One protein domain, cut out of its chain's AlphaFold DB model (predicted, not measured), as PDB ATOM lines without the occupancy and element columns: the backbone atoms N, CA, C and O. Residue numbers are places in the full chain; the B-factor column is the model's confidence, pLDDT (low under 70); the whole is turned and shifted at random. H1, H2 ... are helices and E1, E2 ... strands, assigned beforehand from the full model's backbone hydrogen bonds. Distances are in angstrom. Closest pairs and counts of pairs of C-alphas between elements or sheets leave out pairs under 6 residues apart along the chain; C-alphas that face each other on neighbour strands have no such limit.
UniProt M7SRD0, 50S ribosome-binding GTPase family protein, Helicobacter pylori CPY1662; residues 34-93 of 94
ATOM      1  N   SER A  34     152.012 121.333 146.598       69.19
ATOM      2  CA  SER A  34     152.924 122.067 147.453       69.19
ATOM      3  C   SER A  34     154.310 121.819 146.893       69.19
ATOM      4  O   SER A  34     154.878 120.748 147.126       69.19
ATOM      5  N   LEU A  35     154.817 122.769 146.106       87.06
ATOM      6  CA  LEU A  35     156.209 122.769 145.685       87.06
ATOM      7  C   LEU A  35     157.067 122.483 146.912       87.06
ATOM      8  O   LEU A  35     156.855 123.070 147.982       87.06
ATOM      9  N   ALA A  36     158.017 121.558 146.768       89.62
ATOM     10  CA  ALA A  36     158.996 121.347 147.818       89.62
ATOM     11  C   ALA A  36     159.618 122.711 148.148       89.62
ATOM     12  O   ALA A  36     159.976 123.469 147.251       89.62
ATOM     13  N   THR A  37     159.646 123.067 149.428       92.12
ATOM     14  CA  THR A  37     160.083 124.392 149.866       92.12
ATOM     15  C   THR A  37     161.234 124.226 150.832       92.12
ATOM     16  O   THR A  37     161.104 123.567 151.864       92.12
ATOM     17  N   GLU A  38     162.364 124.828 150.493       94.06
ATOM     18  CA  GLU A  38     163.550 124.858 151.335       94.06
ATOM     19  C   GLU A  38     163.627 126.187 152.080       94.06
ATOM     20  O   GLU A  38     163.414 127.246 151.493       94.06
ATOM     21  N   LEU A  39     163.976 126.144 153.362       94.81
ATOM     22  CA  LEU A  39     164.230 127.336 154.165       94.81
ATOM     23  C   LEU A  39     165.739 127.534 154.304       94.81
ATOM     24  O   LEU A  39     166.442 126.630 154.759       94.81
ATOM     25  N   HIS A  40     166.228 128.716 153.939       94.81
ATOM     26  CA  HIS A  40     167.646 129.070 153.978       94.81
ATOM     27  C   HIS A  40     167.848 130.375 154.740       94.81
ATOM     28  O   HIS A  40     167.064 131.312 154.602       94.81
ATOM     29  N   TYR A  41     168.930 130.470 155.509       95.50
ATOM     30  CA  TYR A  41     169.333 131.752 156.079       95.50
ATOM     31  C   TYR A  41     169.866 132.697 154.990       95.50
ATOM     32  O   TYR A  41     170.600 132.284 154.090       95.50
ATOM     33  N   SER A  42     169.523 133.982 155.084       96.44
ATOM     34  CA  SER A  42     170.078 135.069 154.274       96.44
ATOM     35  C   SER A  42     169.746 136.412 154.913       96.44
ATOM     36  O   SER A  42     168.621 136.621 155.352       96.44
ATOM     37  N   ALA A  43     170.672 137.369 154.876       96.38
ATOM     38  CA  ALA A  43     170.367 138.748 155.267       96.38
ATOM     39  C   ALA A  43     169.394 139.447 154.289       96.38
ATOM     40  O   ALA A  43     168.711 140.392 154.669       96.38
ATOM     41  N   ASN A  44     169.332 138.983 153.036       97.25
ATOM     42  CA  ASN A  44     168.406 139.466 152.010       97.25
ATOM     43  C   ASN A  44     167.250 138.465 151.849       97.25
ATOM     44  O   ASN A  44     167.460 137.375 151.290       97.25
ATOM     45  N   GLU A  45     166.078 138.815 152.386       97.56
ATOM     46  CA  GLU A  45     164.870 137.984 152.365       97.56
ATOM     47  C   GLU A  45     164.224 137.967 150.975       97.56
ATOM     48  O   GLU A  45     164.010 139.017 150.374       97.56
ATOM     49  N   ARG A  46     163.909 136.773 150.461       98.19
ATOM     50  CA  ARG A  46     163.303 136.580 149.130       98.19
ATOM     51  C   ARG A  46     162.807 135.151 148.942       98.19
ATOM     52  O   ARG A  46     163.192 134.251 149.690       98.19
ATOM     53  N   ILE A  47     162.028 134.939 147.891       98.00
ATOM     54  CA  ILE A  47     161.656 133.613 147.398       98.00
ATOM     55  C   ILE A  47     162.315 133.421 146.032       98.00
ATOM     56  O   ILE A  47     162.230 134.295 145.175       98.00
ATOM     57  N   GLU A  48     162.970 132.290 145.815       97.75
ATOM     58  CA  GLU A  48     163.501 131.892 144.512       97.75
ATOM     59  C   GLU A  48     162.785 130.623 144.045       97.75
ATOM     60  O   GLU A  48     162.735 129.632 144.778       97.75
ATOM     61  N   ALA A  49     162.231 130.656 142.834       96.44
ATOM     62  CA  ALA A  49     161.577 129.513 142.208       96.44
ATOM     63  C   ALA A  49     162.505 128.878 141.169       96.44
ATOM     64  O   ALA A  49     163.119 129.580 140.359       96.44
ATOM     65  N   PHE A  50     162.607 127.551 141.197       96.12
ATOM     66  CA  PHE A  50     163.537 126.782 140.369       96.12
ATOM     67  C   PHE A  50     162.796 125.832 139.433       96.12
ATOM     68  O   PHE A  50     161.758 125.282 139.805       96.12
ATOM     69  N   SER A  51     163.334 125.631 138.231       92.88
ATOM     70  CA  SER A  51     162.865 124.632 137.264       92.88
ATOM     71  C   SER A  51     163.537 123.266 137.473       92.88
ATOM     72  O   SER A  51     164.444 123.113 138.287       92.88
ATOM     73  N   ASN A  52     163.109 122.253 136.709       86.19
ATOM     74  CA  ASN A  52     163.551 120.855 136.865       86.19
ATOM     75  C   ASN A  52     165.054 120.627 136.609       86.19
ATOM     76  O   ASN A  52     165.562 119.550 136.902       86.19
ATOM     77  N   ASN A  53     165.744 121.594 136.011       89.00
ATOM     78  CA  ASN A  53     167.182 121.578 135.739       89.00
ATOM     79  C   ASN A  53     167.997 122.349 136.797       89.00
ATOM     80  O   ASN A  53     169.141 122.701 136.526       89.00
ATOM     81  N   ASP A  54     167.404 122.647 137.959       87.00
ATOM     82  CA  ASP A  54     167.997 123.423 139.060       87.00
ATOM     83  C   ASP A  54     168.413 124.857 138.683       87.00
ATOM     84  O   ASP A  54     169.134 125.535 139.423       87.00
ATOM     85  N   GLU A  55     167.926 125.371 137.554       91.81
ATOM     86  CA  GLU A  55     168.112 126.767 137.180       91.81
ATOM     87  C   GLU A  55     167.091 127.646 137.903       91.81
ATOM     88  O   GLU A  55     165.903 127.321 138.010       91.81
ATOM     89  N   LYS A  56     167.558 128.792 138.412       94.56
ATOM     90  CA  LYS A  56     166.666 129.796 138.987       94.56
ATOM     91  C   LYS A  56     165.811 130.375 137.863       94.56
ATOM     92  O   LYS A  56     166.329 131.105 137.020       94.56
ATOM     93  N   ALA A  57     164.515 130.096 137.905       93.94
ATOM     94  CA  ALA A  57     163.557 130.638 136.958       93.94
ATOM     95  C   ALA A  57     163.219 132.090 137.320       93.94
ATOM     96  O   ALA A  57     163.381 132.994 136.505       93.94
ATOM     97  N   GLU A  58     162.788 132.324 138.563       96.56
ATOM     98  CA  GLU A  58     162.258 133.618 139.002       96.56
ATOM     99  C   GLU A  58     162.620 133.921 140.465       96.56
ATOM    100  O   GLU A  58     162.942 133.027 141.252       96.56
ATOM    101  N   SER A  59     162.590 135.206 140.825       97.81
ATOM    102  CA  SER A  59     162.807 135.696 142.189       97.81
ATOM    103  C   SER A  59     161.668 136.632 142.568       97.81
ATOM    104  O   SER A  59     161.326 137.525 141.798       97.81
ATOM    105  N   PHE A  60     161.144 136.461 143.773       97.44
ATOM    106  CA  PHE A  60     160.013 137.211 144.303       97.44
ATOM    107  C   PHE A  60     160.363 137.822 145.657       97.44
ATOM    108  O   PHE A  60     161.253 137.343 146.371       97.44
ATOM    109  N   GLU A  61     159.635 138.870 146.023       97.62
ATOM    110  CA  GLU A  61     159.653 139.387 147.384       97.62
ATOM    111  C   GLU A  61     159.060 138.361 148.359       97.62
ATOM    112  O   GLU A  61     158.219 137.535 148.004       97.62
ATOM    113  N   LEU A  62     159.495 138.406 149.616       95.94
ATOM    114  CA  LEU A  62     158.938 137.543 150.649       95.94
ATOM    115  C   LEU A  62     157.643 138.145 151.212       95.94
ATOM    116  O   LEU A  62     157.661 138.870 152.207       95.94
ATOM    117  N   ASN A  63     156.515 137.834 150.579       94.12
ATOM    118  CA  ASN A  63     155.181 138.217 151.040       94.12
ATOM    119  C   ASN A  63     154.118 137.194 150.597       94.12
ATOM    120  O   ASN A  63     154.376 136.328 149.762       94.12
ATOM    121  N   GLU A  64     152.920 137.293 151.172       89.94
ATOM    122  CA  GLU A  64     151.802 136.380 150.897       89.94
ATOM    123  C   GLU A  64     151.358 136.432 149.428       89.94
ATOM    124  O   GLU A  64     151.126 135.394 148.815       89.94
ATOM    125  N   GLN A  65     151.335 137.626 148.825       93.00
ATOM    126  CA  GLN A  65     150.949 137.808 147.422       93.00
ATOM    127  C   GLN A  65     151.882 137.050 146.470       93.00
ATOM    128  O   GLN A  65     151.428 136.483 145.481       93.00
ATOM    129  N   SER A  66     153.176 136.995 146.781       94.69
ATOM    130  CA  SER A  66     154.156 136.262 145.978       94.69
ATOM    131  C   SER A  66     153.914 134.754 146.023       94.69
ATOM    132  O   SER A  66     154.056 134.089 144.999       94.69
ATOM    133  N   PHE A  67     153.483 134.205 147.164       91.88
ATOM    134  CA  PHE A  67     153.088 132.796 147.246       91.88
ATOM    135  C   PHE A  67     151.850 132.489 146.393       91.88
ATOM    136  O   PHE A  67     151.824 131.446 145.741       91.88
ATOM    137  N   GLU A  68     150.869 133.394 146.340       90.69
ATOM    138  CA  GLU A  68     149.695 133.228 145.472       90.69
ATOM    139  C   GLU A  68     150.075 133.269 143.983       90.69
ATOM    140  O   GLU A  68     149.686 132.382 143.226       90.69
ATOM    141  N   VAL A  69     150.933 134.209 143.565       92.81
ATOM    142  CA  VAL A  69     151.439 134.266 142.178       92.81
ATOM    143  C   VAL A  69     152.184 132.983 141.798       92.81
ATOM    144  O   VAL A  69     151.979 132.436 140.711       92.81
ATOM    145  N   ILE A  70     153.039 132.471 142.688       92.69
ATOM    146  CA  ILE A  70     153.772 131.217 142.462       92.69
ATOM    147  C   ILE A  70     152.799 130.047 142.315       92.69
ATOM    148  O   ILE A  70     152.965 129.214 141.424       92.69
ATOM    149  N   LYS A  71     151.774 129.988 143.167       88.69
ATOM    150  CA  LYS A  71     150.741 128.951 143.145       88.69
ATOM    151  C   LYS A  71     149.938 128.966 141.843       88.69
ATOM    152  O   LYS A  71     149.738 127.906 141.252       88.69
ATOM    153  N   GLU A  72     149.557 130.139 141.343       90.31
ATOM    154  CA  GLU A  72     148.904 130.284 140.030       90.31
ATOM    155  C   GLU A  72     149.788 129.788 138.872       90.31
ATOM    156  O   GLU A  72     149.288 129.363 137.830       90.31
ATOM    157  N   ASN A  73     151.110 129.793 139.065       90.31
ATOM    158  CA  ASN A  73     152.112 129.425 138.068       90.31
ATOM    159  C   ASN A  73     152.854 128.117 138.400       90.31
ATOM    160  O   ASN A  73     153.914 127.853 137.831       90.31
ATOM    161  N   VAL A  74     152.296 127.268 139.275       88.69
ATOM    162  CA  VAL A  74     152.995 126.114 139.873       88.69
ATOM    163  C   VAL A  74     153.614 125.155 138.852       88.69
ATOM    164  O   VAL A  74     154.675 124.595 139.097       88.69
ATOM    165  N   ALA A  75     153.001 125.008 137.674       90.00
ATOM    166  CA  ALA A  75     153.485 124.130 136.607       90.00
ATOM    167  C   ALA A  75     154.844 124.552 136.012       90.00
ATOM    168  O   ALA A  75     155.477 123.754 135.323       90.00
ATOM    169  N   LYS A  76     155.289 125.795 136.249       90.50
ATOM    170  CA  LYS A  76     156.592 126.303 135.794       90.50
ATOM    171  C   LYS A  76     157.744 125.895 136.709       90.50
ATOM    172  O   LYS A  76     158.898 125.969 136.290       90.50
ATOM    173  N   TYR A  77     157.444 125.507 137.945       92.88
ATOM    174  CA  TYR A  77     158.439 125.362 138.999       92.88
ATOM    175  C   TYR A  77     158.442 123.947 139.568       92.88
ATOM    176  O   TYR A  77     157.439 123.236 139.561       92.88
ATOM    177  N   SER A  78     159.591 123.555 140.094       93.00
ATOM    178  CA  SER A  78     159.837 122.236 140.674       93.00
ATOM    179  C   SER A  78     159.933 122.315 142.190       93.00
ATOM    180  O   SER A  78     159.406 121.462 142.904       93.00
ATOM    181  N   TYR A  79     160.586 123.364 142.686       93.75
ATOM    182  CA  TYR A  79     160.735 123.641 144.105       93.75
ATOM    183  C   TYR A  79     161.030 125.130 144.334       93.75
ATOM    184  O   TYR A  79     161.341 125.881 143.404       93.75
ATOM    185  N   LEU A  80     160.926 125.552 145.592       95.25
ATOM    186  CA  LEU A  80     161.211 126.907 146.051       95.25
ATOM    187  C   LEU A  80     162.367 126.904 147.049       95.25
ATOM    188  O   LEU A  80     162.473 126.006 147.887       95.25
ATOM    189  N   LYS A  81     163.170 127.967 147.033       95.69
ATOM    190  CA  LYS A  81     164.034 128.349 148.154       95.69
ATOM    191  C   LYS A  81     163.517 129.645 148.755       95.69
ATOM    192  O   LYS A  81     163.416 130.660 148.073       95.69
ATOM    193  N   VAL A  82     163.207 129.612 150.041       96.31
ATOM    194  CA  VAL A  82     162.788 130.773 150.821       96.31
ATOM    195  C   VAL A  82     163.964 131.191 151.691       96.31
ATOM    196  O   VAL A  82     164.394 130.465 152.587       96.31
ATOM    197  N   TYR A  83     164.496 132.368 151.395       97.19
ATOM    198  CA  TYR A  83     165.628 132.962 152.084       97.19
ATOM    199  C   TYR A  83     165.124 133.920 153.163       97.19
ATOM    200  O   TYR A  83     164.323 134.809 152.874       97.19
ATOM    201  N   LEU A  84     165.591 133.739 154.397       96.00
ATOM    202  CA  LEU A  84     165.073 134.412 155.588       96.00
ATOM    203  C   LEU A  84     166.196 134.942 156.469       96.00
ATOM    204  O   LEU A  84     167.159 134.229 156.762       96.00
ATOM    205  N   ASN A  85     166.010 136.153 156.986       96.12
ATOM    206  CA  ASN A  85     166.885 136.705 158.010       96.12
ATOM    207  C   ASN A  85     166.357 136.279 159.383       96.12
ATOM    208  O   ASN A  85     165.698 137.042 160.088       96.12
ATOM    209  N   ASN A  86     166.568 135.006 159.714       95.31
ATOM    210  CA  ASN A  86     166.058 134.389 160.930       95.31
ATOM    211  C   ASN A  86     167.174 133.640 161.667       95.31
ATOM    212  O   ASN A  86     167.854 132.791 161.085       95.31
ATOM    213  N   GLU A  87     167.346 133.938 162.956       93.25
ATOM    214  CA  GLU A  87     168.429 133.365 163.763       93.25
ATOM    215  C   GLU A  87     168.287 131.845 163.942       93.25
ATOM    216  O   GLU A  87     169.300 131.148 163.912       93.25
ATOM    217  N   ALA A  88     167.069 131.292 164.003       91.81
ATOM    218  CA  ALA A  88     166.877 129.844 164.120       91.81
ATOM    219  C   ALA A  88     167.465 129.082 162.917       91.81
ATOM    220  O   ALA A  88     168.021 127.996 163.077       91.81
ATOM    221  N   LEU A  89     167.413 129.672 161.715       92.06
ATOM    222  CA  LEU A  89     168.026 129.103 160.507       92.06
ATOM    223  C   LEU A  89     169.538 129.327 160.443       92.06
ATOM    224  O   LEU A  89     170.259 128.498 159.893       92.06
ATOM    225  N   LYS A  90     170.024 130.438 160.998       88.69
ATOM    226  CA  LYS A  90     171.452 130.765 161.057       88.69
ATOM    227  C   LYS A  90     172.203 129.835 162.007       88.69
ATOM    228  O   LYS A  90     173.296 129.384 161.682       88.69
ATOM    229  N   THR A  91     171.607 129.531 163.160       78.38
ATOM    230  CA  THR A  91     172.188 128.634 164.166       78.38
ATOM    231  C   THR A  91     172.077 127.166 163.764       78.38
ATOM    232  O   THR A  91     172.973 126.400 164.079       78.38
ATOM    233  N   ALA A  92     171.042 126.772 163.012       65.75
ATOM    234  CA  ALA A  92     170.888 125.399 162.513       65.75
ATOM    235  C   ALA A  92     171.955 124.968 161.475       65.75
ATOM    236  O   ALA A  92     171.950 123.818 161.036       65.75
ATOM    237  N   LEU A  93     172.837 125.884 161.056       54.84
ATOM    238  CA  LEU A  93     173.971 125.636 160.159       54.84
ATOM    239  C   LEU A  93     175.312 125.439 160.901       54.84
ATOM    240  O   LEU A  93     176.333 125.265 160.234       54.84
TER     241      LEU A  93
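Overview. This is residues 34 to 93 of the 94 residues of the protein "50S ribosome-binding GTPase family protein" of Helicobacter pylori CPY1662 (UniProt M7SRD0). A strongly twisted four-stranded sheet has H1 along one face and short H2 at one end, near Tyr 41 of E1. The 60 printed residues hold E1, E2, E3, H1, E4, H2, class mixed; the mixed sheet runs E1, E4, E2, E3. It is compact, radius of gyration of the C-alphas 11.6 A, spanning 34 by 25 by 18 A.

Along the chain. E1, residues 36 to 41, spans 16.8 A from C-alpha 36 (158.996, 121.347, 147.818). E2 is 46 to 50, E3 56 to 60, H1 64 to 72, 12.8 A, E4 79 to 84, 16.3 A. H2, 87 to 91, ends at C-alpha 91 (172.188, 128.634, 164.166).

Arrangement. E1 and E4 are parallel, N 38 and O 80 2.9 A apart; E4 and E2 antiparallel, N 48 and O 81 2.8 A; E2 and E3 a hairpin, N 47 and O 60 2.9 A. E3, H1, E4 form a split strand-helix-strand unit, E2 between its strands, crossover right-handed. H1 is on the sheet, height 10.4 A; its closest C-alpha pair with E3 is Ser 66 and Phe 60, 6.2 A. H2 only grazes the sheet. Every O i to N i+4 pair in H1 and H2 is within hydrogen-bond range.

Size, cuts and confidence. The printed part has no cut and no long link; pLDDT is under 70 at residues 34, 92 and 93.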